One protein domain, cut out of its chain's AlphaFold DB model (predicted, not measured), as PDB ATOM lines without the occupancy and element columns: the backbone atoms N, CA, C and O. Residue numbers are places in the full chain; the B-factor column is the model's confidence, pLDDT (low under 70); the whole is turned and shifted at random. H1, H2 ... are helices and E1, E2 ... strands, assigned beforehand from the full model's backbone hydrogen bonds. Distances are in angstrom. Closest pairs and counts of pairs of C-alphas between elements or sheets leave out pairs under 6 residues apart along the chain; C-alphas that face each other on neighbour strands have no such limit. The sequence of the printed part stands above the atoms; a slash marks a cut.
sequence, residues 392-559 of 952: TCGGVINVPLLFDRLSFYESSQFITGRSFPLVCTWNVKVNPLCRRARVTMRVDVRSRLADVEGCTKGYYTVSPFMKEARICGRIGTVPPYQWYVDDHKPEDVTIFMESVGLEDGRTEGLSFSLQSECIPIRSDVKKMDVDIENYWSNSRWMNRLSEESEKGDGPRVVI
ATOM      1  N   THR A 392     173.647 172.593 141.868       74.75
ATOM      2  CA  THR A 392     173.140 173.757 142.610       74.75
ATOM      3  C   THR A 392     172.486 173.384 143.939       74.75
ATOM      4  O   THR A 392     171.900 172.309 144.086       74.75
ATOM      5  N   CYS A 393     172.586 174.273 144.932       79.44
ATOM      6  CA  CYS A 393     171.940 174.114 146.236       79.44
ATOM      7  C   CYS A 393     171.403 175.442 146.808       79.44
ATOM      8  O   CYS A 393     171.559 176.506 146.210       79.44
ATOM      9  N   GLY A 394     170.724 175.384 147.957       82.25
ATOM     10  CA  GLY A 394     170.101 176.546 148.594       82.25
ATOM     11  C   GLY A 394     168.627 176.730 148.220       82.25
ATOM     12  O   GLY A 394     167.887 175.752 148.106       82.25
ATOM     13  N   GLY A 395     168.180 177.981 148.105       81.62
ATOM     14  CA  GLY A 395     166.777 178.352 147.898       81.62
ATOM     15  C   GLY A 395     166.404 179.672 148.583       81.62
ATOM     16  O   GLY A 395     167.251 180.543 148.780       81.62
ATOM     17  N   VAL A 396     165.130 179.825 148.953       77.31
ATOM     18  CA  VAL A 396     164.648 180.950 149.775       77.31
ATOM     19  C   VAL A 396     164.546 180.503 151.231       77.31
ATOM     20  O   VAL A 396     163.869 179.521 151.539       77.31
ATOM     21  N   ILE A 397     165.202 181.237 152.125       82.00
ATOM     22  CA  ILE A 397     165.095 181.090 153.573       82.00
ATOM     23  C   ILE A 397     164.098 182.127 154.092       82.00
ATOM     24  O   ILE A 397     164.277 183.315 153.855       82.00
ATOM     25  N   ASN A 398     163.101 181.687 154.863       79.12
ATOM     26  CA  ASN A 398     162.230 182.575 155.634       79.12
ATOM     27  C   ASN A 398     162.634 182.491 157.114       79.12
ATOM     28  O   ASN A 398     162.358 181.478 157.760       79.12
ATOM     29  N   VAL A 399     163.301 183.519 157.649       76.81
ATOM     30  CA  VAL A 399     163.797 183.515 159.038       76.81
ATOM     31  C   VAL A 399     162.655 183.863 160.010       76.81
ATOM     32  O   VAL A 399     162.032 184.922 159.859       76.81
ATOM     33  N   PRO A 400     162.346 183.008 161.005       68.31
ATOM     34  CA  PRO A 400     161.307 183.289 161.989       68.31
ATOM     35  C   PRO A 400     161.797 184.292 163.041       68.31
ATOM     36  O   PRO A 400     162.817 184.062 163.680       68.31
ATOM     37  N   LEU A 401     161.011 185.346 163.286       66.06
ATOM     38  CA  LEU A 401     161.243 186.390 164.301       66.06
ATOM     39  C   LEU A 401     161.007 185.910 165.751       66.06
ATOM     40  O   LEU A 401     160.334 186.563 166.546       66.06
ATOM     41  N   LEU A 402     161.498 184.721 166.084       62.78
ATOM     42  CA  LEU A 402     161.373 184.100 167.397       62.78
ATOM     43  C   LEU A 402     162.782 183.907 167.949       62.78
ATOM     44  O   LEU A 402     163.525 183.078 167.424       62.78
ATOM     45  N   PHE A 403     163.112 184.651 169.010       57.00
ATOM     46  CA  PHE A 403     164.443 184.704 169.630       57.00
ATOM     47  C   PHE A 403     165.075 183.312 169.841       57.00
ATOM     48  O   PHE A 403     166.271 183.143 169.608       57.00
ATOM     49  N   ASP A 404     164.271 182.300 170.186       57.34
ATOM     50  CA  ASP A 404     164.726 180.936 170.495       57.34
ATOM     51  C   ASP A 404     164.905 180.002 169.273       57.34
ATOM     52  O   ASP A 404     165.302 178.846 169.430       57.34
ATOM     53  N   ARG A 405     164.583 180.436 168.042       64.38
ATOM     54  CA  ARG A 405     164.605 179.573 166.839       64.38
ATOM     55  C   ARG A 405     165.805 179.807 165.923       64.38
ATOM     56  O   ARG A 405     165.681 180.334 164.817       64.38
ATOM     57  N   LEU A 406     166.945 179.257 166.339       76.69
ATOM     58  CA  LEU A 406     168.063 178.962 165.440       76.69
ATOM     59  C   LEU A 406     167.602 178.059 164.283       76.69
ATOM     60  O   LEU A 406     167.062 176.971 164.496       76.69
ATOM     61  N   SER A 407     167.827 178.517 163.056       77.81
ATOM     62  CA  SER A 407     167.513 177.794 161.822       77.81
ATOM     63  C   SER A 407     168.816 177.409 161.124       77.81
ATOM     64  O   SER A 407     169.611 178.285 160.793       77.81
ATOM     65  N   PHE A 408     169.057 176.108 160.948       79.50
ATOM     66  CA  PHE A 408     170.327 175.560 160.451       79.50
ATOM     67  C   PHE A 408     170.271 175.240 158.954       79.50
ATOM     68  O   PHE A 408     169.287 174.675 158.471       79.50
ATOM     69  N   TYR A 409     171.353 175.556 158.243       83.62
ATOM     70  CA  TYR A 409     171.510 175.373 156.803       83.62
ATOM     71  C   TYR A 409     172.897 174.809 156.505       83.62
ATOM     72  O   TYR A 409     173.904 175.369 156.931       83.62
ATOM     73  N   GLU A 410     172.956 173.714 155.752       82.62
ATOM     74  CA  GLU A 410     174.206 173.071 155.350       82.62
ATOM     75  C   GLU A 410     174.303 172.927 153.830       82.62
ATOM     76  O   GLU A 410     173.309 172.725 153.130       82.62
ATOM     77  N   SER A 411     175.534 172.979 153.333       81.00
ATOM     78  CA  SER A 411     175.919 172.377 152.061       81.00
ATOM     79  C   SER A 411     176.603 171.041 152.349       81.00
ATOM     80  O   SER A 411     177.585 170.973 153.094       81.00
ATOM     81  N   SER A 412     176.058 169.964 151.790       66.50
ATOM     82  CA  SER A 412     176.524 168.595 152.017       66.50
ATOM     83  C   SER A 412     176.891 167.893 150.702       66.50
ATOM     84  O   SER A 412     176.867 168.499 149.634       66.50
ATOM     85  N   GLN A 413     177.227 166.598 150.765       63.09
ATOM     86  CA  GLN A 413     177.632 165.756 149.622       63.09
ATOM     87  C   GLN A 413     179.059 165.999 149.070       63.09
ATOM     88  O   GLN A 413     179.322 165.712 147.898       63.09
ATOM     89  N   PHE A 414     180.004 166.458 149.896       64.00
ATOM     90  CA  PHE A 414     181.427 166.614 149.529       64.00
ATOM     91  C   PHE A 414     182.299 165.371 149.843       64.00
ATOM     92  O   PHE A 414     183.365 165.496 150.425       64.00
ATOM     93  N   ILE A 415     181.853 164.148 149.510       50.53
ATOM     94  CA  ILE A 415     182.584 162.898 149.865       50.53
ATOM     95  C   ILE A 415     183.999 162.855 149.253       50.53
ATOM     96  O   ILE A 415     184.933 162.345 149.868       50.53
ATOM     97  N   THR A 416     184.147 163.396 148.046       58.75
ATOM     98  CA  THR A 416     185.413 163.591 147.330       58.75
ATOM     99  C   THR A 416     185.382 164.950 146.632       58.75
ATOM    100  O   THR A 416     184.328 165.591 146.556       58.75
ATOM    101  N   GLY A 417     186.521 165.369 146.083       60.12
ATOM    102  CA  GLY A 417     186.597 166.492 145.154       60.12
ATOM    103  C   GLY A 417     185.697 166.278 143.938       60.12
ATOM    104  O   GLY A 417     185.411 165.144 143.533       60.12
ATOM    105  N   ARG A 418     185.211 167.388 143.388       68.81
ATOM    106  CA  ARG A 418     184.289 167.450 142.253       68.81
ATOM    107  C   ARG A 418     184.989 168.111 141.066       68.81
ATOM    108  O   ARG A 418     185.701 169.095 141.233       68.81
ATOM    109  N   SER A 419     184.745 167.613 139.855       66.50
ATOM    110  CA  SER A 419     185.264 168.214 138.613       66.50
ATOM    111  C   SER A 419     184.550 169.512 138.205       66.50
ATOM    112  O   SER A 419     184.975 170.176 137.265       66.50
ATOM    113  N   PHE A 420     183.476 169.867 138.909       68.62
ATOM    114  CA  PHE A 420     182.705 171.104 138.795       68.62
ATOM    115  C   PHE A 420     182.288 171.544 140.210       68.62
ATOM    116  O   PHE A 420     182.014 170.680 141.051       68.62
ATOM    117  N   PRO A 421     182.242 172.849 140.522       75.12
ATOM    118  CA  PRO A 421     181.860 173.295 141.853       75.12
ATOM    119  C   PRO A 421     180.365 173.071 142.120       75.12
ATOM    120  O   PRO A 421     179.528 173.151 141.219       75.12
ATOM    121  N   LEU A 422     180.037 172.813 143.387       79.94
ATOM    122  CA  LEU A 422     178.695 173.005 143.924       79.94
ATOM    123  C   LEU A 422     178.482 174.511 144.119       79.94
ATOM    124  O   LEU A 422     179.292 175.155 144.789       79.94
ATOM    125  N   VAL A 423     177.399 175.050 143.562       83.69
ATOM    126  CA  VAL A 423     177.024 176.467 143.678       83.69
ATOM    127  C   VAL A 423     175.749 176.583 144.511       83.69
ATOM    128  O   VAL A 423     174.675 176.150 144.093       83.69
ATOM    129  N   CYS A 424     175.847 177.154 145.706       85.06
ATOM    130  CA  CYS A 424     174.724 177.321 146.619       85.06
ATOM    131  C   CYS A 424     174.334 178.792 146.769       85.06
ATOM    132  O   CYS A 424     175.174 179.628 147.093       85.06
ATOM    133  N   THR A 425     173.041 179.081 146.616       83.50
ATOM    134  CA  THR A 425     172.486 180.432 146.766       83.50
ATOM    135  C   THR A 425     171.325 180.399 147.751       83.50
ATOM    136  O   THR A 425     170.273 179.821 147.466       83.50
ATOM    137  N   TRP A 426     171.494 181.023 148.914       87.44
ATOM    138  CA  TRP A 426     170.450 181.173 149.926       87.44
ATOM    139  C   TRP A 426     169.988 182.632 149.988       87.44
ATOM    140  O   TRP A 426     170.723 183.513 150.425       87.44
ATOM    141  N   ASN A 427     168.748 182.874 149.567       82.56
ATOM    142  CA  ASN A 427     168.105 184.187 149.591       82.56
ATOM    143  C   ASN A 427     167.395 184.333 150.942       82.56
ATOM    144  O   ASN A 427     166.438 183.600 151.206       82.56
ATOM    145  N   VAL A 428     167.873 185.218 151.813       85.19
ATOM    146  CA  VAL A 428     167.415 185.340 153.201       85.19
ATOM    147  C   VAL A 428     166.338 186.416 153.305       85.19
ATOM    148  O   VAL A 428     166.621 187.605 153.221       85.19
ATOM    149  N   LYS A 429     165.095 185.992 153.541       81.88
ATOM    150  CA  LYS A 429     163.942 186.867 153.761       81.88
ATOM    151  C   LYS A 429     163.517 186.827 155.226       81.88
ATOM    152  O   LYS A 429     163.379 185.757 155.826       81.88
ATOM    153  N   VAL A 430     163.290 187.999 155.810       76.12
ATOM    154  CA  VAL A 430     162.766 188.144 157.176       76.12
ATOM    155  C   VAL A 430     161.238 188.233 157.122       76.12
ATOM    156  O   VAL A 430     160.672 188.849 156.224       76.12
ATOM    157  N   ASN A 431     160.555 187.588 158.067       67.12
ATOM    158  CA  ASN A 431     159.092 187.611 158.155       67.12
ATOM    159  C   ASN A 431     158.581 189.042 158.481       67.12
ATOM    160  O   ASN A 431     159.034 189.594 159.479       67.12
ATOM    161  N   PRO A 432     157.636 189.648 157.734       61.62
ATOM    162  CA  PRO A 432     157.213 191.052 157.914       61.62
ATOM    163  C   PRO A 432     156.362 191.355 159.173       61.62
ATOM    164  O   PRO A 432     155.586 192.305 159.185       61.62
ATOM    165  N   LEU A 433     156.471 190.566 160.250       65.94
ATOM    166  CA  LEU A 433     155.701 190.769 161.492       65.94
ATOM    167  C   LEU A 433     156.297 191.821 162.446       65.94
ATOM    168  O   LEU A 433     155.648 192.175 163.428       65.94
ATOM    169  N   CYS A 434     157.503 192.326 162.178       72.12
ATOM    170  CA  CYS A 434     158.143 193.383 162.961       72.12
ATOM    171  C   CYS A 434     158.712 194.461 162.040       72.12
ATOM    172  O   CYS A 434     159.364 194.139 161.050       72.12
ATOM    173  N   ARG A 435     158.527 195.734 162.421       74.81
ATOM    174  CA  ARG A 435     159.047 196.896 161.679       74.81
ATOM    175  C   ARG A 435     160.563 196.915 161.541       74.81
ATOM    176  O   ARG A 435     161.097 197.480 160.600       74.81
ATOM    177  N   ARG A 436     161.263 196.320 162.504       81.44
ATOM    178  CA  ARG A 436     162.712 196.192 162.470       81.44
ATOM    179  C   ARG A 436     163.161 194.899 163.109       81.44
ATOM    180  O   ARG A 436     162.654 194.518 164.167       81.44
ATOM    181  N   ALA A 437     164.141 194.263 162.490       83.25
ATOM    182  CA  ALA A 437     164.774 193.066 163.008       83.25
ATOM    183  C   ALA A 437     166.294 193.147 162.878       83.25
ATOM    184  O   ALA A 437     166.807 193.713 161.913       83.25
ATOM    185  N   ARG A 438     167.004 192.525 163.821       86.31
ATOM    186  CA  ARG A 438     168.394 192.107 163.632       86.31
ATOM    187  C   ARG A 438     168.401 190.644 163.208       86.31
ATOM    188  O   ARG A 438     167.668 189.826 163.769       86.31
ATOM    189  N   VAL A 439     169.243 190.307 162.241       87.94
ATOM    190  CA  VAL A 439     169.563 188.930 161.861       87.94
ATOM    191  C   VAL A 439     171.015 188.665 162.238       87.94
ATOM    192  O   VAL A 439     171.890 189.487 161.977       87.94
ATOM    193  N   THR A 440     171.271 187.527 162.880       89.62
ATOM    194  CA  THR A 440     172.617 187.043 163.203       89.62
ATOM    195  C   THR A 440     172.886 185.749 162.444       89.62
ATOM    196  O   THR A 440     172.116 184.793 162.553       89.62
ATOM    197  N   MET A 441     174.006 185.705 161.723       91.75
ATOM    198  CA  MET A 441     174.552 184.508 161.088       91.75
ATOM    199  C   MET A 441     175.748 183.992 161.890       91.75
ATOM    200  O   MET A 441     176.653 184.752 162.234       91.75
ATOM    201  N   ARG A 442     175.770 182.686 162.167       89.69
ATOM    202  CA  ARG A 442     176.897 181.993 162.812       89.69
ATOM    203  C   ARG A 442     177.303 180.800 161.956       89.69
ATOM    204  O   ARG A 442     176.467 179.930 161.712       89.69
ATOM    205  N   VAL A 443     178.556 180.759 161.513       90.25
ATOM    206  CA  VAL A 443     179.120 179.611 160.786       90.25
ATOM    207  C   VAL A 443     179.368 178.463 161.778       90.25
ATOM    208  O   VAL A 443     179.750 178.699 162.922       90.25
ATOM    209  N   ASP A 444     179.105 177.218 161.377       84.12
ATOM    210  CA  ASP A 444     179.420 176.027 162.181       84.12
ATOM    211  C   ASP A 444     180.936 175.782 162.160       84.12
ATOM    212  O   ASP A 444     181.540 175.817 161.088       84.12
ATOM    213  N   VAL A 445     181.542 175.474 163.309       78.44
ATOM    214  CA  VAL A 445     182.987 175.208 163.465       78.44
ATOM    215  C   VAL A 445     183.496 174.082 162.551       78.44
ATOM    216  O   VAL A 445     184.669 174.053 162.185       78.44
ATOM    217  N   ARG A 446     182.624 173.156 162.127       75.19
ATOM    218  CA  ARG A 446     182.956 172.075 161.178       75.19
ATOM    219  C   ARG A 446     183.058 172.544 159.722       75.19
ATOM    220  O   ARG A 446     183.574 171.798 158.883       75.19
ATOM    221  N   SER A 447     182.564 173.745 159.424       86.12
ATOM    222  CA  SER A 447     182.555 174.328 158.083       86.12
ATOM    223  C   SER A 447     183.960 174.631 157.599       86.12
ATOM    224  O   SER A 447     184.806 175.139 158.337       86.12
ATOM    225  N   ARG A 448     184.200 174.351 156.324       81.88
ATOM    226  CA  ARG A 448     185.516 174.477 155.700       81.88
ATOM    227  C   ARG A 448     185.362 174.614 154.196       81.88
ATOM    228  O   ARG A 448     184.499 173.987 153.583       81.88
ATOM    229  N   LEU A 449     186.217 175.438 153.614       87.25
ATOM    230  CA  LEU A 449     186.330 175.631 152.176       87.25
ATOM    231  C   LEU A 449     187.791 175.439 151.766       87.25
ATOM    232  O   LEU A 449     188.676 175.330 152.615       87.25
ATOM    233  N   ALA A 450     188.041 175.355 150.464       82.12
ATOM    234  CA  ALA A 450     189.384 175.141 149.949       82.12
ATOM    235  C   ALA A 450     190.310 176.313 150.317       82.12
ATOM    236  O   ALA A 450     190.092 177.439 149.872       82.12
ATOM    237  N   ASP A 451     191.352 176.037 151.106       79.25
ATOM    238  CA  ASP A 451     192.406 177.006 151.414       79.25
ATOM    239  C   ASP A 451     193.390 177.082 150.240       79.25
ATOM    240  O   ASP A 451     194.451 176.462 150.230       79.25
ATOM    241  N   VAL A 452     192.963 177.766 149.180       75.75
ATOM    242  CA  VAL A 452     193.726 177.945 147.941       75.75
ATOM    243  C   VAL A 452     193.819 179.432 147.642       75.75
ATOM    244  O   VAL A 452     192.869 180.181 147.868       75.75
ATOM    245  N   GLU A 453     194.964 179.849 147.112       74.75
ATOM    246  CA  GLU A 453     195.236 181.222 146.700       74.75
ATOM    247  C   GLU A 453     194.101 181.809 145.835       74.75
ATOM    248  O   GLU A 453     193.481 181.123 145.010       74.75
ATOM    249  N   GLY A 454     193.757 183.074 146.099       75.38
ATOM    250  CA  GLY A 454     192.605 183.758 145.499       75.38
ATOM    251  C   GLY A 454     191.225 183.193 145.887       75.38
ATOM    252  O   GLY A 454     190.229 183.535 145.247       75.38
ATOM    253  N   CYS A 455     191.152 182.298 146.882       87.69
ATOM    254  CA  CYS A 455     189.967 181.504 147.236       87.69
ATOM    255  C   CYS A 455     189.370 180.707 146.052       87.69
ATOM    256  O   CYS A 455     188.178 180.399 146.011       87.69
ATOM    257  N   THR A 456     190.202 180.363 145.065       83.19
ATOM    258  CA  THR A 456     189.788 179.926 143.715       83.19
ATOM    259  C   THR A 456     189.072 178.574 143.632       83.19
ATOM    260  O   THR A 456     188.460 178.280 142.609       83.19
ATOM    261  N   LYS A 457     189.125 177.746 144.683       80.62
ATOM    262  CA  LYS A 457     188.462 176.426 144.739       80.62
ATOM    263  C   LYS A 457     187.299 176.345 145.735       80.62
ATOM    264  O   LYS A 457     186.650 175.302 145.837       80.62
ATOM    265  N   GLY A 458     187.048 177.403 146.499       86.25
ATOM    266  CA  GLY A 458     186.053 177.384 147.562       86.25
ATOM    267  C   GLY A 458     185.933 178.730 148.255       86.25
ATOM    268  O   GLY A 458     186.860 179.108 148.957       86.25
ATOM    269  N   TYR A 459     184.806 179.423 148.112       91.38
ATOM    270  CA  TYR A 459     184.526 180.667 148.833       91.38
ATOM    271  C   TYR A 459     183.037 180.844 149.117       91.38
ATOM    272  O   TYR A 459     182.192 180.258 148.442       91.38
ATOM    273  N   TYR A 460     182.718 181.689 150.096       92.56
ATOM    274  CA  TYR A 460     181.374 182.232 150.266       92.56
ATOM    275  C   TYR A 460     181.393 183.763 150.366       92.56
ATOM    276  O   TYR A 460     182.424 184.368 150.682       92.56
ATOM    277  N   THR A 461     180.247 184.378 150.072       90.44
ATOM    278  CA  THR A 461     179.994 185.820 150.182       90.44
ATOM    279  C   THR A 461     178.595 186.087 150.748       90.44
ATOM    280  O   THR A 461     177.713 185.224 150.707       90.44
ATOM    281  N   VAL A 462     178.387 187.293 151.282       89.81
ATOM    282  CA  VAL A 462     177.089 187.797 151.748       89.81
ATOM    283  C   VAL A 462     176.817 189.123 151.037       89.81
ATOM    284  O   VAL A 462     177.434 190.148 151.328       89.81
ATOM    285  N   SER A 463     175.921 189.080 150.055       84.00
ATOM    286  CA  SER A 463     175.499 190.226 149.245       84.00
ATOM    287  C   SER A 463     174.317 190.945 149.916       84.00
ATOM    288  O   SER A 463     173.439 190.249 150.434       84.00
ATOM    289  N   PRO A 464     174.255 192.294 149.921       78.56
ATOM    290  CA  PRO A 464     175.135 193.231 149.204       78.56
ATOM    291  C   PRO A 464     176.454 193.570 149.925       78.56
ATOM    292  O   PRO A 464     177.373 194.118 149.317       78.56
ATOM    293  N   PHE A 465     176.563 193.254 151.216       80.25
ATOM    294  CA  PHE A 465     177.537 193.863 152.128       80.25
ATOM    295  C   PHE A 465     179.012 193.605 151.776       80.25
ATOM    296  O   PHE A 465     179.837 194.518 151.848       80.25
ATOM    297  N   MET A 466     179.359 192.386 151.354       74.44
ATOM    298  CA  MET A 466     180.754 191.989 151.105       74.44
ATOM    299  C   MET A 466     181.343 192.496 149.775       74.44
ATOM    300  O   MET A 466     182.541 192.326 149.546       74.44
ATOM    301  N   LYS A 467     180.547 193.134 148.902       71.06
ATOM    302  CA  LYS A 467     180.957 193.540 147.541       71.06
ATOM    303  C   LYS A 467     181.583 192.362 146.768       71.06
ATOM    304  O   LYS A 467     180.884 191.411 146.437       71.06
ATOM    305  N   GLU A 468     182.887 192.420 146.501       73.81
ATOM    306  CA  GLU A 468     183.655 191.398 145.776       73.81
ATOM    307  C   GLU A 468     184.510 190.513 146.699       73.81
ATOM    308  O   GLU A 468     185.142 189.565 146.227       73.81
ATOM    309  N   ALA A 469     184.536 190.801 148.007       82.81
ATOM    310  CA  ALA A 469     185.329 190.059 148.978       82.81
ATOM    311  C   ALA A 469     184.853 188.603 149.099       82.81
ATOM    312  O   ALA A 469     183.656 188.315 149.105       82.81
ATOM    313  N   ARG A 470     185.810 187.682 149.227       88.81
ATOM    314  CA  ARG A 470     185.614 186.230 149.289       88.81
ATOM    315  C   ARG A 470     186.213 185.695 150.580       88.81
ATOM    316  O   ARG A 470     187.358 186.018 150.887       88.81
ATOM    317  N   ILE A 471     185.466 184.863 151.304       90.81
ATOM    318  CA  ILE A 471     185.950 184.212 152.530       90.81
ATOM    319  C   ILE A 471     186.146 182.714 152.267       90.81
ATOM    320  O   ILE A 471     185.235 182.048 151.762       90.81
ATOM    321  N   CYS A 472     187.325 182.181 152.600       90.12
ATOM    322  CA  CYS A 472     187.705 180.787 152.354       90.12
ATOM    323  C   CYS A 472     188.596 180.171 153.449       90.12
ATOM    324  O   CYS A 472     188.834 180.763 154.504       90.12
ATOM    325  N   GLY A 473     189.044 178.930 153.224       85.25
ATOM    326  CA  GLY A 473     189.870 178.180 154.170       85.25
ATOM    327  C   GLY A 473     189.118 177.790 155.447       85.25
ATOM    328  O   GLY A 473     188.067 177.135 155.393       85.25
ATOM    329  N   ARG A 474     189.663 178.182 156.606       80.44
ATOM    330  CA  ARG A 474     189.149 177.878 157.958       80.44
ATOM    331  C   ARG A 474     187.914 178.708 158.336       80.44
ATOM    332  O   ARG A 474     187.892 179.405 159.340       80.44
ATOM    333  N   ILE A 475     186.847 178.609 157.550       85.62
ATOM    334  CA  ILE A 475     185.640 179.428 157.750       85.62
ATOM    335  C   ILE A 475     184.874 179.139 159.056       85.62
ATOM    336  O   ILE A 475     184.083 179.969 159.491       85.62
ATOM    337  N   GLY A 476     185.115 178.000 159.715       75.88
ATOM    338  CA  GLY A 476     184.499 177.654 161.001       75.88
ATOM    339  C   GLY A 476     184.891 178.545 162.193       75.88
ATOM    340  O   GLY A 476     184.247 178.454 163.236       75.88
ATOM    341  N   THR A 477     185.911 179.404 162.069       80.75
ATOM    342  CA  THR A 477     186.295 180.387 163.104       80.75
ATOM    343  C   THR A 477     185.712 181.786 162.879       80.75
ATOM    344  O   THR A 477     185.903 182.654 163.726       80.75
ATOM    345  N   VAL A 478     184.975 182.010 161.781       89.31
ATOM    346  CA  VAL A 478     184.389 183.315 161.425       89.31
ATOM    347  C   VAL A 478     183.538 183.886 162.577       89.31
ATOM    348  O   VAL A 478     182.589 183.223 163.018       89.31
ATOM    349  N   PRO A 479     183.797 185.127 163.041       88.25
ATOM    350  CA  PRO A 479     182.980 185.774 164.060       88.25
ATOM    351  C   PRO A 479     181.532 185.977 163.570       88.25
ATOM    352  O   PRO A 479     181.319 186.210 162.376       88.25
ATOM    353  N   PRO A 480     180.516 185.927 164.458       90.25
ATOM    354  CA  PRO A 480     179.115 186.084 164.069       90.25
ATOM    355  C   PRO A 480     178.861 187.372 163.282       90.25
ATOM    356  O   PRO A 480     179.196 188.461 163.749       90.25
ATOM    357  N   TYR A 481     178.236 187.249 162.112       92.81
ATOM    358  CA  TYR A 481     177.844 188.402 161.306       92.81
ATOM    359  C   TYR A 481     176.451 188.891 161.708       92.81
ATOM    360  O   TYR A 481     175.566 188.077 161.985       92.81
ATOM    361  N   GLN A 482     176.246 190.210 161.733       90.81
ATOM    362  CA  GLN A 482     174.966 190.828 162.074       90.81
ATOM    363  C   GLN A 482     174.587 191.905 161.059       90.81
ATOM    364  O   GLN A 482     175.401 192.767 160.731       90.81
ATOM    365  N   TRP A 483     173.333 191.883 160.619       89.38
ATOM    366  CA  TRP A 483     172.723 192.948 159.825       89.38
ATOM    367  C   TRP A 483     171.295 193.214 160.301       89.38
ATOM    368  O   TRP A 483     170.702 192.429 161.049       89.38
ATOM    369  N   TYR A 484     170.750 194.339 159.870       86.81
ATOM    370  CA  TYR A 484     169.439 194.846 160.234       86.81
ATOM    371  C   TYR A 484     168.538 194.921 159.000       86.81
ATOM    372  O   TYR A 484     169.013 195.091 157.879       86.81
ATOM    373  N   VAL A 485     167.230 194.772 159.209       84.44
ATOM    374  CA  VAL A 485     166.197 194.832 158.163       84.44
ATOM    375  C   VAL A 485     165.022 195.658 158.688       84.44
ATOM    376  O   VAL A 485     164.661 195.523 159.859       84.44
ATOM    377  N   ASP A 486     164.435 196.501 157.836       78.50
ATOM    378  CA  ASP A 486     163.334 197.423 158.159       78.50
ATOM    379  C   ASP A 486     162.103 197.132 157.278       78.50
ATOM    380  O   ASP A 486     162.258 196.718 156.127       78.50
ATOM    381  N   ASP A 487     160.877 197.370 157.758       68.38
ATOM    382  CA  ASP A 487     159.655 197.143 156.968       68.38
ATOM    383  C   ASP A 487     159.530 198.084 155.759       68.38
ATOM    384  O   ASP A 487     158.855 197.754 154.783       68.38
ATOM    385  N   HIS A 488     160.257 199.204 155.772       60.09
ATOM    386  CA  HIS A 488     160.353 200.143 154.652       60.09
ATOM    387  C   HIS A 488     161.419 199.740 153.611       60.09
ATOM    388  O   HIS A 488     161.390 200.245 152.488       60.09
ATOM    389  N   LYS A 489     162.362 198.856 153.972       58.34
ATOM    390  CA  LYS A 489     163.465 198.370 153.122       58.34
ATOM    391  C   LYS A 489     163.815 196.906 153.459       58.34
ATOM    392  O   LYS A 489     164.771 196.652 154.197       58.34
ATOM    393  N   PRO A 490     163.084 195.922 152.908       58.16
ATOM    394  CA  PRO A 490     163.502 194.528 152.963       58.16
ATOM    395  C   PRO A 490     164.686 194.298 152.006       58.16
ATOM    396  O   PRO A 490     164.490 194.015 150.824       58.16
ATOM    397  N   GLU A 491     165.918 194.429 152.503       62.41
ATOM    398  CA  GLU A 491     167.115 194.023 151.756       62.41
ATOM    399  C   GLU A 491     167.094 192.503 151.512       62.41
ATOM    400  O   GLU A 491     167.097 191.711 152.458       62.41
ATOM    401  N   ASP A 492     167.095 192.085 150.240       68.12
ATOM    402  CA  ASP A 492     167.156 190.671 149.838       68.12
ATOM    403  C   ASP A 492     168.591 190.127 149.968       68.12
ATOM    404  O   ASP A 492     169.314 189.897 148.994       68.12
ATOM    405  N   VAL A 493     169.013 189.936 151.220       84.38
ATOM    406  CA  VAL A 493     170.358 189.471 151.568       84.38
ATOM    407  C   VAL A 493     170.592 188.069 151.019       84.38
ATOM    408  O   VAL A 493     169.863 187.124 151.321       84.38
ATOM    409  N   THR A 494     171.638 187.924 150.211       84.62
ATOM    410  CA  THR A 494     171.952 186.672 149.516       84.62
ATOM    411  C   THR A 494     173.279 186.119 150.009       84.62
ATOM    412  O   THR A 494     174.331 186.716 149.783       84.62
ATOM    413  N   ILE A 495     173.233 184.952 150.653       87.75
ATOM    414  CA  ILE A 495     174.424 184.169 150.986       87.75
ATOM    415  C   ILE A 495     174.729 183.288 149.773       87.75
ATOM    416  O   ILE A 495     173.913 182.446 149.390       87.75
ATOM    417  N   PHE A 496     175.894 183.482 149.165       86.56
ATOM    418  CA  PHE A 496     176.372 182.711 148.019       86.56
ATOM    419  C   PHE A 496     177.592 181.881 148.424       86.56
ATOM    420  O   PHE A 496     178.422 182.351 149.198       86.56
ATOM    421  N   MET A 497     177.725 180.662 147.902       89.94
ATOM    422  CA  MET A 497     178.900 179.812 148.111       89.94
ATOM    423  C   MET A 497     179.194 178.971 146.869       89.94
ATOM    424  O   MET A 497     178.295 178.351 146.306       89.94
ATOM    425  N   GLU A 498     180.462 178.914 146.475       87.75
ATOM    426  CA  GLU A 498     180.975 178.092 145.379       87.75
ATOM    427  C   GLU A 498     182.102 177.206 145.926       87.75
ATOM    428  O   GLU A 498     183.013 177.719 146.574       87.75
ATOM    429  N   SER A 499     182.055 175.884 145.716       86.19
ATOM    430  CA  SER A 499     183.072 174.955 146.248       86.19
ATOM    431  C   SER A 499     183.199 173.654 145.455       86.19
ATOM    432  O   SER A 499     182.203 172.982 145.189       86.19
ATOM    433  N   VAL A 500     184.431 173.235 145.145       79.69
ATOM    434  CA  VAL A 500     184.713 171.916 144.530       79.69
ATOM    435  C   VAL A 500     184.875 170.779 145.554       79.69
ATOM    436  O   VAL A 500     185.018 169.622 145.164       79.69
ATOM    437  N   GLY A 501     184.828 171.075 146.858       74.31
ATOM    438  CA  GLY A 501     185.170 170.125 147.924       74.31
ATOM    439  C   GLY A 501     186.678 170.023 148.199       74.31
ATOM    440  O   GLY A 501     187.488 170.674 147.543       74.31
ATOM    441  N   LEU A 502     187.047 169.227 149.210       73.69
ATOM    442  CA  LEU A 502     188.396 169.222 149.807       73.69
ATOM    443  C   LEU A 502     189.192 167.913 149.657       73.69
ATOM    444  O   LEU A 502     190.346 167.876 150.068       73.69
ATOM    445  N   GLU A 503     188.594 166.840 149.127       72.50
ATOM    446  CA  GLU A 503     189.182 165.476 149.082       72.50
ATOM    447  C   GLU A 503     189.577 164.875 150.453       72.50
ATOM    448  O   GLU A 503     190.083 163.759 150.528       72.50
ATOM    449  N   ASP A 504     189.225 165.544 151.553       72.12
ATOM    450  CA  ASP A 504     189.518 165.176 152.946       72.12
ATOM    451  C   ASP A 504     188.617 164.063 153.525       72.12
ATOM    452  O   ASP A 504     188.674 163.756 154.718       72.12
ATOM    453  N   GLY A 505     187.756 163.469 152.691       68.50
ATOM    454  CA  GLY A 505     186.795 162.431 153.068       68.50
ATOM    455  C   GLY A 505     185.615 162.914 153.922       68.50
ATOM    456  O   GLY A 505     184.829 162.083 154.385       68.50
ATOM    457  N   ARG A 506     185.461 164.226 154.150       68.12
ATOM    458  CA  ARG A 506     184.401 164.810 154.984       68.12
ATOM    459  C   ARG A 506     183.371 165.550 154.125       68.12
ATOM    460  O   ARG A 506     183.710 166.345 153.258       68.12
ATOM    461  N   THR A 507     182.082 165.350 154.405       64.94
ATOM    462  CA  THR A 507     181.005 165.721 153.466       64.94
ATOM    463  C   THR A 507     180.411 167.121 153.609       64.94
ATOM    464  O   THR A 507     179.509 167.437 152.835       64.94
ATOM    465  N   GLU A 508     180.836 167.920 154.589       66.50
ATOM    466  CA  GLU A 508     180.288 169.261 154.880       66.50
ATOM    467  C   GLU A 508     181.075 170.352 154.128       66.50
ATOM    468  O   GLU A 508     182.299 170.266 154.068       66.50
ATOM    469  N   GLY A 509     180.416 171.373 153.578       78.25
ATOM    470  CA  GLY A 509     181.075 172.554 153.000       78.25
ATOM    471  C   GLY A 509     180.976 173.761 153.932       78.25
ATOM    472  O   GLY A 509     181.516 173.766 155.039       78.25
ATOM    473  N   LEU A 510     180.220 174.769 153.500       86.81
ATOM    474  CA  LEU A 510     179.659 175.792 154.383       86.81
ATOM    475  C   LEU A 510     178.442 175.220 155.134       86.81
ATOM    476  O   LEU A 510     177.528 174.673 154.509       86.81
ATOM    477  N   SER A 511     178.412 175.391 156.454       86.56
ATOM    478  CA  SER A 511     177.251 175.179 157.324       86.56
ATOM    479  C   SER A 511     177.073 176.406 158.221       86.56
ATOM    480  O   SER A 511     178.047 176.980 158.707       86.56
ATOM    481  N   PHE A 512     175.841 176.858 158.422       91.31
ATOM    482  CA  PHE A 512     175.552 178.034 159.235       91.31
ATOM    483  C   PHE A 512     174.184 177.950 159.910       91.31
ATOM    484  O   PHE A 512     173.291 177.209 159.501       91.31
ATOM    485  N   SER A 513     174.016 178.757 160.950       88.19
ATOM    486  CA  SER A 513     172.729 179.026 161.578       88.19
ATOM    487  C   SER A 513     172.347 180.492 161.405       88.19
ATOM    488  O   SER A 513     173.207 181.377 161.436       88.19
ATOM    489  N   LEU A 514     171.051 180.731 161.217       89.94
ATOM    490  CA  LEU A 514     170.431 182.051 161.250       89.94
ATOM    491  C   LEU A 514     169.501 182.150 162.458       89.94
ATOM    492  O   LEU A 514     168.734 181.230 162.748       89.94
ATOM    493  N   GLN A 515     169.562 183.294 163.128       88.31
ATOM    494  CA  GLN A 515     168.694 183.698 164.231       88.31
ATOM    495  C   GLN A 515     168.211 185.120 163.935       88.31
ATOM    496  O   GLN A 515     169.004 185.932 163.454       88.31
ATOM    497  N   SER A 516     166.948 185.447 164.210       84.69
ATOM    498  CA  SER A 516     166.485 186.835 164.147       84.69
ATOM    499  C   SER A 516     165.611 187.222 165.333       84.69
ATOM    500  O   SER A 516     164.978 186.394 165.988       84.69
ATOM    501  N   GLU A 517     165.627 188.516 165.616       85.12
ATOM    502  CA  GLU A 517     165.033 189.146 166.789       85.12
ATOM    503  C   GLU A 517     164.442 190.501 166.388       85.12
ATOM    504  O   GLU A 517     165.025 191.226 165.579       85.12
ATOM    505  N   CYS A 518     163.280 190.849 166.941       85.25
ATOM    506  CA  CYS A 518     162.652 192.144 166.688       85.25
ATOM    507  C   CYS A 518     163.281 193.230 167.562       85.25
ATOM    508  O   CYS A 518     163.355 193.075 168.782       85.25
ATOM    509  N   ILE A 519     163.654 194.358 166.958       82.56
ATOM    510  CA  ILE A 519     164.135 195.527 167.696       82.56
ATOM    511  C   ILE A 519     162.923 196.381 168.094       82.56
ATOM    512  O   ILE A 519     162.197 196.842 167.208       82.56
ATOM    513  N   PRO A 520     162.679 196.629 169.396       73.56
ATOM    514  CA  PRO A 520     161.608 197.517 169.822       73.56
ATOM    515  C   PRO A 520     161.953 198.965 169.454       73.56
ATOM    516  O   PRO A 520     162.901 199.546 169.981       73.56
ATOM    517  N   ILE A 521     161.159 199.565 168.565       68.88
ATOM    518  CA  ILE A 521     161.253 200.995 168.256       68.88
ATOM    519  C   ILE A 521     160.686 201.765 169.451       68.88
ATOM    520  O   ILE A 521     159.469 201.901 169.587       68.88
ATOM    521  N   ARG A 522     161.570 202.252 170.326       67.94
ATOM    522  CA  ARG A 522     161.203 203.225 171.359       67.94
ATOM    523  C   ARG A 522     161.159 204.637 170.759       67.94
ATOM    524  O   ARG A 522     161.880 204.924 169.807       67.94
ATOM    525  N   SER A 523     160.306 205.504 171.299       58.00
ATOM    526  CA  SER A 523     160.060 206.865 170.790       58.00
ATOM    527  C   SER A 523     161.024 207.937 171.319       58.00
ATOM    528  O   SER A 523     160.994 209.065 170.840       58.00
ATOM    529  N   ASP A 524     161.841 207.596 172.313       53.44
ATOM    530  CA  ASP A 524     162.876 208.416 172.958       53.44
ATOM    531  C   ASP A 524     164.256 208.293 172.281       53.44
ATOM    532  O   ASP A 524     165.071 209.213 172.338       53.44
ATOM    533  N   VAL A 525     164.524 207.170 171.609       61.34
ATOM    534  CA  VAL A 525     165.790 206.911 170.910       61.34
ATOM    535  C   VAL A 525     165.754 207.512 169.499       61.34
ATOM    536  O   VAL A 525     164.771 207.352 168.772       61.34
ATOM    537  N   LYS A 526     166.852 208.160 169.066       58.03
ATOM    538  CA  LYS A 526     167.032 208.604 167.667       58.03
ATOM    539  C   LYS A 526     166.684 207.459 166.709       58.03
ATOM    540  O   LYS A 526     167.145 206.336 166.911       58.03
ATOM    541  N   LYS A 527     165.913 207.739 165.650       65.00
ATOM    542  CA  LYS A 527     165.531 206.734 164.643       65.00
ATOM    543  C   LYS A 527     166.791 206.127 164.017       65.00
ATOM    544  O   LYS A 527     167.362 206.705 163.101       65.00
ATOM    545  N   MET A 528     167.188 204.955 164.512       70.62
ATOM    546  CA  MET A 528     168.295 204.168 163.974       70.62
ATOM    547  C   MET A 528     168.062 203.946 162.473       70.62
ATOM    548  O   MET A 528     166.974 203.517 162.068       70.62
ATOM    549  N   ASP A 529     169.071 204.285 161.680       78.38
ATOM    550  CA  ASP A 529     169.095 204.136 160.231       78.38
ATOM    551  C   ASP A 529     169.755 202.794 159.891       78.38
ATOM    552  O   ASP A 529     170.870 202.506 160.332       78.38
ATOM    553  N   VAL A 530     169.027 201.946 159.166       80.69
ATOM    554  CA  VAL A 530     169.451 200.574 158.868       80.69
ATOM    555  C   VAL A 530     170.569 200.541 157.827       80.69
ATOM    556  O   VAL A 530     171.460 199.708 157.955       80.69
ATOM    557  N   ASP A 531     170.599 201.474 156.875       79.81
ATOM    558  CA  ASP A 531     171.661 201.560 155.867       79.81
ATOM    559  C   ASP A 531     172.998 201.915 156.546       79.81
ATOM    560  O   ASP A 531     174.030 201.282 156.305       79.81
ATOM    561  N   ILE A 532     172.961 202.896 157.456       79.75
ATOM    562  CA  ILE A 532     174.127 203.369 158.219       79.75
ATOM    563  C   ILE A 532     174.635 202.278 159.174       79.75
ATOM    564  O   ILE A 532     175.839 202.030 159.253       79.75
ATOM    565  N   GLU A 533     173.746 201.585 159.885       81.81
ATOM    566  CA  GLU A 533     174.143 200.520 160.816       81.81
ATOM    567  C   GLU A 533     174.599 199.240 160.102       81.81
ATOM    568  O   GLU A 533     175.542 198.595 160.566       81.81
ATOM    569  N   ASN A 534     174.028 198.898 158.939       85.25
ATOM    570  CA  ASN A 534     174.540 197.812 158.097       85.25
ATOM    571  C   ASN A 534     175.941 198.148 157.566       85.25
ATOM    572  O   ASN A 534     176.829 197.292 157.619       85.25
ATOM    573  N   TYR A 535     176.189 199.400 157.161       83.62
ATOM    574  CA  TYR A 535     177.526 199.881 156.800       83.62
ATOM    575  C   TYR A 535     178.528 199.748 157.961       83.62
ATOM    576  O   TYR A 535     179.580 199.127 157.790       83.62
ATOM    577  N   TRP A 536     178.219 200.262 159.159       80.31
ATOM    578  CA  TRP A 536     179.134 200.163 160.305       80.31
ATOM    579  C   TRP A 536     179.298 198.734 160.838       80.31
ATOM    580  O   TRP A 536     180.371 198.395 161.340       80.31
ATOM    581  N   SER A 537     178.266 197.890 160.770       82.12
ATOM    582  CA  SER A 537     178.358 196.474 161.153       82.12
ATOM    583  C   SER A 537     179.279 195.707 160.202       82.12
ATOM    584  O   SER A 537     180.242 195.076 160.643       82.12
ATOM    585  N   ASN A 538     179.057 195.846 158.891       85.00
ATOM    586  CA  ASN A 538     179.887 195.235 157.856       85.00
ATOM    587  C   ASN A 538     181.348 195.691 157.935       85.00
ATOM    588  O   ASN A 538     182.239 194.850 157.950       85.00
ATOM    589  N   SER A 539     181.601 196.998 158.054       83.88
ATOM    590  CA  SER A 539     182.968 197.535 158.135       83.88
ATOM    591  C   SER A 539     183.724 197.004 159.360       83.88
ATOM    592  O   SER A 539     184.874 196.588 159.243       83.88
ATOM    593  N   ARG A 540     183.072 196.934 160.533       85.62
ATOM    594  CA  ARG A 540     183.678 196.364 161.754       85.62
ATOM    595  C   ARG A 540     183.953 194.861 161.627       85.62
ATOM    596  O   ARG A 540     185.002 194.399 162.067       85.62
ATOM    597  N   TRP A 541     183.040 194.105 161.016       90.81
ATOM    598  CA  TRP A 541     183.186 192.661 160.811       90.81
ATOM    599  C   TRP A 541     184.269 192.319 159.777       90.81
ATOM    600  O   TRP A 541     185.121 191.476 160.047       90.81
ATOM    601  N   MET A 542     184.298 193.021 158.639       88.69
ATOM    602  CA  MET A 542     185.316 192.840 157.599       88.69
ATOM    603  C   MET A 542     186.720 193.212 158.087       88.69
ATOM    604  O   MET A 542     187.652 192.456 157.835       88.69
ATOM    605  N   ASN A 543     186.882 194.311 158.836       86.94
ATOM    606  CA  ASN A 543     188.186 194.681 159.399       86.94
ATOM    607  C   ASN A 543     188.722 193.593 160.343       86.94
ATOM    608  O   ASN A 543     189.883 193.204 160.238       86.94
ATOM    609  N   ARG A 544     187.860 193.052 161.215       86.88
ATOM    610  CA  ARG A 544     188.218 191.944 162.111       86.88
ATOM    611  C   ARG A 544     188.593 190.673 161.342       86.88
ATOM    612  O   ARG A 544     189.566 190.018 161.699       86.88
ATOM    613  N   LEU A 545     187.845 190.327 160.293       88.56
ATOM    614  CA  LEU A 545     188.166 189.184 159.435       88.56
ATOM    615  C   LEU A 545     189.516 189.351 158.726       88.56
ATOM    616  O   LEU A 545     190.269 188.387 158.637       88.56
ATOM    617  N   SER A 546     189.836 190.555 158.245       86.69
ATOM    618  CA  SER A 546     191.150 190.853 157.665       86.69
ATOM    619  C   SER A 546     192.267 190.697 158.699       86.69
ATOM    620  O   SER A 546     193.257 190.039 158.409       86.69
ATOM    621  N   GLU A 547     192.088 191.203 159.922       86.12
ATOM    622  CA  GLU A 547     193.062 191.058 161.016       86.12
ATOM    623  C   GLU A 547     193.280 189.581 161.419       86.12
ATOM    624  O   GLU A 547     194.409 189.140 161.641       86.12
ATOM    625  N   GLU A 548     192.209 188.782 161.483       82.69
ATOM    626  CA  GLU A 548     192.275 187.336 161.741       82.69
ATOM    627  C   GLU A 548     192.885 186.555 160.551       82.69
ATOM    628  O   GLU A 548     193.545 185.533 160.762       82.69
ATOM    629  N   SER A 549     192.736 187.059 159.319       86.31
ATOM    630  CA  SER A 549     193.357 186.523 158.095       86.31
ATOM    631  C   SER A 549     194.850 186.867 157.984       86.31
ATOM    632  O   SER A 549     195.629 186.021 157.549       86.31
ATOM    633  N   GLU A 550     195.267 188.078 158.368       85.19
ATOM    634  CA  GLU A 550     196.676 188.514 158.382       85.19
ATOM    635  C   GLU A 550     197.496 187.722 159.413       85.19
ATOM    636  O   GLU A 550     198.635 187.343 159.142       85.19
ATOM    637  N   LYS A 551     196.893 187.382 160.562       83.75
ATOM    638  CA  LYS A 551     197.502 186.517 161.592       83.75
ATOM    639  C   LYS A 551     197.641 185.049 161.168       83.75
ATOM    640  O   LYS A 551     198.359 184.299 161.821       83.75
ATOM    641  N   GLY A 552     196.957 184.611 160.109       73.50
ATOM    642  CA  GLY A 552     197.038 183.248 159.566       73.50
ATOM    643  C   GLY A 552     196.305 182.150 160.355       73.50
ATOM    644  O   GLY A 552     196.084 181.067 159.812       73.50
ATOM    645  N   ASP A 553     195.879 182.414 161.593       65.88
ATOM    646  CA  ASP A 553     195.074 181.480 162.400       65.88
ATOM    647  C   ASP A 553     193.592 181.424 161.977       65.88
ATOM    648  O   ASP A 553     192.915 180.411 162.206       65.88
ATOM    649  N   GLY A 554     193.089 182.508 161.376       74.56
ATOM    650  CA  GLY A 554     191.685 182.719 161.029       74.56
ATOM    651  C   GLY A 554     191.243 182.190 159.653       74.56
ATOM    652  O   GLY A 554     191.936 181.394 159.011       74.56
ATOM    653  N   PRO A 555     190.055 182.612 159.184       87.56
ATOM    654  CA  PRO A 555     189.619 182.398 157.806       87.56
ATOM    655  C   PRO A 555     190.429 183.287 156.850       87.56
ATOM    656  O   PRO A 555     190.838 184.383 157.227       87.56
ATOM    657  N   ARG A 556     190.612 182.876 155.590       87.56
ATOM    658  CA  ARG A 556     191.221 183.764 154.586       87.56
ATOM    659  C   ARG A 556     190.193 184.720 154.006       87.56
ATOM    660  O   ARG A 556     189.131 184.277 153.566       87.56
ATOM    661  N   VAL A 557     190.558 185.996 153.919       89.75
ATOM    662  CA  VAL A 557     189.829 187.023 153.166       89.75
ATOM    663  C   VAL A 557     190.605 187.363 151.896       89.75
ATOM    664  O   VAL A 557     191.788 187.690 151.950       89.75
ATOM    665  N   VAL A 558     189.938 187.321 150.743       86.94
ATOM    666  CA  VAL A 558     190.483 187.781 149.457       86.94
ATOM    667  C   VAL A 558     189.586 188.879 148.906       86.94
ATOM    668  O   VAL A 558     188.397 188.653 148.690       86.94
ATOM    669  N   ILE A 559     190.159 190.053 148.641       82.94
ATOM    670  CA  ILE A 559     189.479 191.181 147.994       82.94
ATOM    671  C   ILE A 559     190.082 191.343 146.588       82.94
ATOM    672  O   ILE A 559     191.243 191.740 146.477       82.94
TER     673      ILE A 559
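Overview. This is residues 392 to 559 of the 952 residues of an uncharacterized protein of Daphnia magna (UniProt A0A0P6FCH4). The model is an elongated sandwich of two twisted four-stranded sheets, face to face with their strands nearly aligned. The long helix H1 runs along one side of it, beside the edge strand E7, and a small strand pair, E6 and E10, sits between the far end of H1 and the edge strand E5. The link from E9 to H1 swings out, and its residues 522 to 527 stick out at one end. The printed part has 168 residues in the order E1 to E9, H1, E10; the sheets run E1 E3 E8 E5, mixed, and E2 E9 E4 E7, antiparallel. The class is mixed, helices and strands, with 83 residues, under half, in named elements; the whole is compact, with a radius of gyration of the C-alphas of 16.5 A and spans of 55 by 31 by 24 A.

Arrangement. E1, residues 392 to 399, is parallel to E3, residues 422 to 430, at 13 degrees, with N 393 and O 423 2.9 A apart. E3 is antiparallel to E8, residues 493 to 499, at 165 degrees, with N 424 and O 497 at 2.8 A. E8 is antiparallel to E5, residues 458 to 463, at 171 degrees, with N 461 and O 496 at 2.9 A. In the other sheet E2, residues 407 to 410, is antiparallel to E9, residues 511 to 518, with N 409 and O 512 at 2.8 A. E9 is antiparallel to E4, residues 436 to 443, with N 440 and O 515 at 2.8 A, and E4 to E7, residues 481 to 486, with N 439 and O 483 at 2.8 A. These two sheets form a sandwich, two sheets face to face, 10.8 A centre to centre where they face each other. H1, residues 530 to 550, is on the second sheet at a height of 5.5 A, over none of its strands, but only just, as 2 of its C-alphas fall on E7; the closest C-alphas, Trp 483 and Asn 534, are 5.5 A apart. In H1 every O i to N i+4 pair is within hydrogen-bond range. E6, residues 470 to 472, is antiparallel to E10, residues 556 to 558, with N 470 and O 558 at 2.8 A. The closest C-alphas of E5 and E6, Tyr 459 and Cys 472, are 4.7 A apart.

Along the chain. E1 begins at C-alpha 392, (173.140, 173.757, 142.610). E3 spans 25.7 A, E9 24.3 A and E4 23.4 A. H1 spans 29.8 A, from C-alpha 530 at (169.451, 200.574, 158.868). E10 ends at C-alpha 558, (190.483, 187.781, 149.457).

Size, cuts and confidence. The C-alphas farthest apart, Ser 419 and Asp 524, are 57.4 A apart. The printed part has no cut. Long links join E2 to E3, E4 to E5, E8 to E9 and E9 to H1. Mean pLDDT of the printed part is 78.9, with 36 residues under 70, among them 412 to 420 and 521 to 527.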